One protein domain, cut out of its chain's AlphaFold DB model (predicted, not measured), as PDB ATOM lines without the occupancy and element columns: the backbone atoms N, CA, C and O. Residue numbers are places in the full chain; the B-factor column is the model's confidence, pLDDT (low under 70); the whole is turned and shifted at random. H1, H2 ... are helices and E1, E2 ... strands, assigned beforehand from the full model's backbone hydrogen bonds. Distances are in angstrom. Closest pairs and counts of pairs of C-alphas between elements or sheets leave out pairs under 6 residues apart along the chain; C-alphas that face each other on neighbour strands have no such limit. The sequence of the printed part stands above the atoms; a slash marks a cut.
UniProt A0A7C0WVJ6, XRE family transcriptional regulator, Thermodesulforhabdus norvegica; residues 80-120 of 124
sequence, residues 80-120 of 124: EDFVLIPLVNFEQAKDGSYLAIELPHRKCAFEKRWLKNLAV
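Overview. This is residues 80 to 120 of the 124 residues of the protein "XRE family transcriptional regulator" of Thermodesulforhabdus norvegica (UniProt A0A7C0WVJ6). A flat, arched ribbon of two strand pairs: E1 and E4 pair at one end, the ribbon bends into the small hairpin of E2 and E3 at the other, and the short helix H1 follows E4. The 41 printed residues hold E1, E2, E3, E4 and H1 in that order, in two antiparallel two-stranded sheets, class mixed. It is only just loose, close to extended, with a radius of gyration of the C-alphas of 13.3 A and spans of 38 by 27 by 7 A.

Arrangement. E1, residues 82 to 87, runs on into E2, residues 90 to 92, at 53 degrees. E2 and E3, residues 98 to 100, form an antiparallel hairpin at 152 degrees, with N 91 and O 99 3.1 A apart. E4, residues 106 to 111, is antiparallel to E1 at 145 degrees, with N 85 and O 108 2.9 A apart. H1, residues 112 to 118, has every O i to N i+4 pair within hydrogen-bond range; its closest C-alphas to E1 are Lys 112 and Phe 82, 5.5 A.

Along the chain. E1 spans 14.9 A from C-alpha 82 at (-10.222, -26.882, 10.288), E2 and E3 6.7 A each, E4 16.6 A, and H1 10.0 A to C-alpha 118 at (1.306, -34.108, 15.368).

Size, cuts and confidence. The C-alphas farthest apart, Glu 80 and Lys 94, are 40.3 A apart. The printed part has no cut, and its four links are tight. Residues 99 to 105 and 119 to 120 are under pLDDT 70.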
ATOM      1  N   GLU A  80     -12.654 -22.120   9.269       88.12
ATOM      2  CA  GLU A  80     -11.458 -21.931   8.445       88.12
ATOM      3  C   GLU A  80     -10.193 -22.513   9.093       88.12
ATOM      4  O   GLU A  80      -9.239 -22.857   8.387       88.12
ATOM      5  N   ASP A  81     -10.190 -22.704  10.412       88.50
ATOM      6  CA  ASP A  81      -9.096 -23.317  11.167       88.50
ATOM      7  C   ASP A  81      -9.093 -24.845  11.084       88.50
ATOM      8  O   ASP A  81      -8.139 -25.493  11.525       88.50
ATOM      9  N   PHE A  82     -10.112 -25.441  10.462       90.81
ATOM     10  CA  PHE A  82     -10.222 -26.882  10.288       90.81
ATOM     11  C   PHE A  82      -9.885 -27.320   8.862       90.81
ATOM     12  O   PHE A  82     -10.053 -26.599   7.876       90.81
ATOM     13  N   VAL A  83      -9.397 -28.550   8.744       92.06
ATOM     14  CA  VAL A  83      -9.304 -29.280   7.481       92.06
ATOM     15  C   VAL A  83     -10.122 -30.560   7.588       92.06
ATOM     16  O   VAL A  83     -10.130 -31.227   8.623       92.06
ATOM     17  N   LEU A  84     -10.832 -30.895   6.516       89.56
ATOM     18  CA  LEU A  84     -11.614 -32.118   6.432       89.56
ATOM     19  C   LEU A  84     -10.735 -33.250   5.901       89.56
ATOM     20  O   LEU A  84     -10.431 -33.291   4.709       89.56
ATOM     21  N   ILE A  85     -10.350 -34.171   6.780       88.00
ATOM     22  CA  ILE A  85      -9.596 -35.369   6.407       88.00
ATOM     23  C   ILE A  85     -10.592 -36.513   6.167       88.00
ATOM     24  O   ILE A  85     -11.441 -36.770   7.029       88.00
ATOM     25  N   PRO A  86     -10.540 -37.193   5.007       84.44
ATOM     26  CA  PRO A  86     -11.374 -38.362   4.758       84.44
ATOM     27  C   PRO A  86     -11.041 -39.500   5.732       84.44
ATOM     28  O   PRO A  86      -9.871 -39.842   5.895       84.44
ATOM     29  N   LEU A  87     -12.057 -40.106   6.356       79.19
ATOM     30  CA  LEU A  87     -11.867 -41.342   7.118       79.19
ATOM     31  C   LEU A  87     -11.948 -42.537   6.185       79.19
ATOM     32  O   LEU A  87     -12.964 -42.745   5.519       79.19
ATOM     33  N   VAL A  88     -10.887 -43.334   6.194       77.38
ATOM     34  CA  VAL A  88     -10.770 -44.561   5.416       77.38
ATOM     35  C   VAL A  88     -10.657 -45.725   6.392       77.38
ATOM     36  O   VAL A  88      -9.818 -45.694   7.294       77.38
ATOM     37  N   ASN A  89     -11.491 -46.746   6.207       73.06
ATOM     38  CA  ASN A  89     -11.288 -48.029   6.868       73.06
ATOM     39  C   ASN A  89     -10.166 -48.765   6.135       73.06
ATOM     40  O   ASN A  89     -10.198 -48.889   4.908       73.06
ATOM     41  N   PHE A  90      -9.174 -49.229   6.885       73.88
ATOM     42  CA  PHE A  90      -8.058 -49.995   6.351       73.88
ATOM     43  C   PHE A  90      -7.988 -51.359   7.025       73.88
ATOM     44  O   PHE A  90      -8.284 -51.500   8.211       73.88
ATOM     45  N   GLU A  91      -7.564 -52.350   6.255       76.75
ATOM     46  CA  GLU A  91      -7.230 -53.679   6.750       76.75
ATOM     47  C   GLU A  91      -5.728 -53.895   6.601       76.75
ATOM     48  O   GLU A  91      -5.107 -53.435   5.639       76.75
ATOM     49  N   GLN A  92      -5.140 -54.580   7.580       77.38
ATOM     50  CA  GLN A  92      -3.744 -54.981   7.514       77.38
ATOM     51  C   GLN A  92      -3.648 -56.321   6.785       77.38
ATOM     52  O   GLN A  92      -4.227 -57.324   7.209       77.38
ATOM     53  N   ALA A  93      -2.905 -56.343   5.687       76.56
ATOM     54  CA  ALA A  93      -2.580 -57.564   4.978       76.56
ATOM     55  C   ALA A  93      -1.564 -58.401   5.775       76.56
ATOM     56  O   ALA A  93      -0.863 -57.916   6.665       76.56
ATOM     57  N   LYS A  94      -1.463 -59.693   5.446       78.25
ATOM     58  CA  LYS A  94      -0.569 -60.635   6.149       78.25
ATOM     59  C   LYS A  94       0.916 -60.272   6.037       78.25
ATOM     60  O   LYS A  94       1.710 -60.742   6.842       78.25
ATOM     61  N   ASP A  95       1.279 -59.458   5.051       79.81
ATOM     62  CA  ASP A  95       2.628 -58.930   4.831       79.81
ATOM     63  C   ASP A  95       2.910 -57.633   5.618       79.81
ATOM     64  O   ASP A  95       3.992 -57.060   5.500       79.81
ATOM     65  N   GLY A  96       1.955 -57.172   6.434       75.88
ATOM     66  CA  GLY A  96       2.065 -55.967   7.251       75.88
ATOM     67  C   GLY A  96       1.713 -54.670   6.522       75.88
ATOM     68  O   GLY A  96       1.710 -53.614   7.158       75.88
ATOM     69  N   SER A  97       1.392 -54.726   5.225       78.00
ATOM     70  CA  SER A  97       0.910 -53.570   4.466       78.00
ATOM     71  C   SER A  97      -0.549 -53.238   4.808       78.00
ATOM     72  O   SER A  97      -1.294 -54.084   5.301       78.00
ATOM     73  N   TYR A  98      -0.962 -51.992   4.573       73.56
ATOM     74  CA  TYR A  98      -2.344 -51.554   4.779       73.56
ATOM     75  C   TYR A  98      -3.019 -51.311   3.433       73.56
ATOM     76  O   TYR A  98      -2.484 -50.581   2.596       73.56
ATOM     77  N   LEU A  99      -4.208 -51.882   3.243       67.56
ATOM     78  CA  LEU A  99      -5.034 -51.661   2.058       67.56
ATOM     79  C   LEU A  99      -6.285 -50.873   2.449       67.56
ATOM     80  O   LEU A  99      -6.991 -51.225   3.395       67.56
ATOM     81  N   ALA A 100      -6.546 -49.786   1.719       62.50
ATOM     82  CA  ALA A 100      -7.799 -49.053   1.831       62.50
ATOM     83  C   ALA A 100      -8.929 -49.931   1.288       62.50
ATOM     84  O   ALA A 100      -8.876 -50.364   0.137       62.50
ATOM     85  N   ILE A 101      -9.929 -50.200   2.124       61.09
ATOM     86  CA  ILE A 101     -10.988 -51.159   1.797       61.09
ATOM     87  C   ILE A 101     -12.064 -50.485   0.931       61.09
ATOM     88  O   ILE A 101     -12.635 -51.116   0.048       61.09
ATOM     89  N   GLU A 102     -12.318 -49.185   1.146       63.72
ATOM     90  CA  GLU A 102     -13.394 -48.437   0.480       63.72
ATOM     91  C   GLU A 102     -13.067 -46.942   0.298       63.72
ATOM     92  O   GLU A 102     -12.236 -46.372   1.013       63.72
ATOM     93  N   LEU A 103     -13.771 -46.282  -0.637       60.16
ATOM     94  CA  LEU A 103     -13.767 -44.820  -0.754       60.16
ATOM     95  C   LEU A 103     -14.336 -44.185   0.532       60.16
ATOM     96  O   LEU A 103     -15.317 -44.682   1.087       60.16
ATOM     97  N   PRO A 104     -13.760 -43.076   1.024       62.62
ATOM     98  CA  PRO A 104     -14.157 -42.491   2.298       62.62
ATOM     99  C   PRO A 104     -15.577 -41.909   2.243       62.62
ATOM    100  O   PRO A 104     -15.818 -40.872   1.627       62.62
ATOM    101  N   HIS A 105     -16.514 -42.544   2.949       59.31
ATOM    102  CA  HIS A 105     -17.910 -42.096   3.062       59.31
ATOM    103  C   HIS A 105     -18.115 -40.980   4.103       59.31
ATOM    104  O   HIS A 105     -19.195 -40.395   4.193       59.31
ATOM    105  N   ARG A 106     -17.095 -40.681   4.922       72.88
ATOM    106  CA  ARG A 106     -17.135 -39.654   5.973       72.88
ATOM    107  C   ARG A 106     -15.854 -38.826   5.960       72.88
ATOM    108  O   ARG A 106     -14.774 -39.335   5.669       72.88
ATOM    109  N   LYS A 107     -15.976 -37.546   6.305       79.75
ATOM    110  CA  LYS A 107     -14.842 -36.653   6.563       79.75
ATOM    111  C   LYS A 107     -14.903 -36.206   8.019       79.75
ATOM    112  O   LYS A 107     -15.990 -35.901   8.505       79.75
ATOM    113  N   CYS A 108     -13.758 -36.136   8.686       82.06
ATOM    114  CA  CYS A 108     -13.647 -35.533  10.012       82.06
ATOM    115  C   CYS A 108     -12.903 -34.207   9.929       82.06
ATOM    116  O   CYS A 108     -11.923 -34.075   9.193       82.06
ATOM    117  N   ALA A 109     -13.379 -33.232  10.696       88.38
ATOM    118  CA  ALA A 109     -12.704 -31.961  10.871       88.38
ATOM    119  C   ALA A 109     -11.556 -32.121  11.873       88.38
ATOM    120  O   ALA A 109     -11.765 -32.581  12.993       88.38
ATOM    121  N   PHE A 110     -10.358 -31.720  11.463       89.44
ATOM    122  CA  PHE A 110      -9.185 -31.624  12.323       89.44
ATOM    123  C   PHE A 110      -8.690 -30.185  12.343       89.44
ATOM    124  O   PHE A 110      -8.570 -29.556  11.291       89.44
ATOM    125  N   GLU A 111      -8.384 -29.670  13.530       87.62
ATOM    126  CA  GLU A 111      -7.797 -28.340  13.670       87.62
ATOM    127  C   GLU A 111      -6.399 -28.330  13.035       87.62
ATOM    128  O   GLU A 111      -5.540 -29.172  13.328       87.62
ATOM    129  N   LYS A 112      -6.136 -27.350  12.169       87.38
ATOM    130  CA  LYS A 112      -4.853 -27.200  11.468       87.38
ATOM    131  C   LYS A 112      -3.682 -27.069  12.444       87.38
ATOM    132  O   LYS A 112      -2.599 -27.585  12.169       87.38
ATOM    133  N   ARG A 113      -3.878 -26.396  13.586       83.44
ATOM    134  CA  ARG A 113      -2.853 -26.245  14.632       83.44
ATOM    135  C   ARG A 113      -2.485 -27.588  15.260       83.44
ATOM    136  O   ARG A 113      -1.301 -27.864  15.438       83.44
ATOM    137  N   TRP A 114      -3.479 -28.430  15.540       84.75
ATOM    138  CA  TRP A 114      -3.265 -29.772  16.075       84.75
ATOM    139  C   TRP A 114      -2.451 -30.639  15.106       84.75
ATOM    140  O   TRP A 114      -1.443 -31.219  15.506       84.75
ATOM    141  N   LEU A 115      -2.803 -30.640  13.813       86.00
ATOM    142  CA  LEU A 115      -2.083 -31.408  12.785       86.00
ATOM    143  C   LEU A 115      -0.607 -31.012  12.656       86.00
ATOM    144  O   LEU A 115       0.248 -31.880  12.497       86.00
ATOM    145  N   LYS A 116      -0.287 -29.715  12.760       83.00
ATOM    146  CA  LYS A 116       1.108 -29.234  12.731       83.00
ATOM    147  C   LYS A 116       1.934 -29.778  13.899       83.00
ATOM    148  O   LYS A 116       3.099 -30.110  13.706       83.00
ATOM    149  N   ASN A 117       1.334 -29.888  15.084       78.31
ATOM    150  CA  ASN A 117       2.010 -30.417  16.268       78.31
ATOM    151  C   ASN A 117       2.149 -31.946  16.233       78.31
ATOM    152  O   ASN A 117       3.108 -32.471  16.786       78.31
ATOM    153  N   LEU A 118       1.235 -32.654  15.555       75.62
ATOM    154  CA  LEU A 118       1.306 -34.108  15.368       75.62
ATOM    155  C   LEU A 118       2.509 -34.536  14.506       75.62
ATOM    156  O   LEU A 118       3.036 -35.630  14.672       75.62
ATOM    157  N   ALA A 119       2.933 -33.673  13.578       57.09
ATOM    158  CA  ALA A 119       4.023 -33.940  12.640       57.09
ATOM    159  C   ALA A 119       5.426 -33.680  13.220       57.09
ATOM    160  O   ALA A 119       6.426 -33.940  12.549       57.09
ATOM    161  N   VAL A 120       5.524 -33.165  14.450       56.62
ATOM    162  CA  VAL A 120       6.807 -33.062  15.148       56.62
ATOM    163  C   VAL A 120       7.082 -34.434  15.762       56.62
ATOM    164  O   VAL A 120       6.294 -34.857  16.607       56.62
TER     165      VAL A 120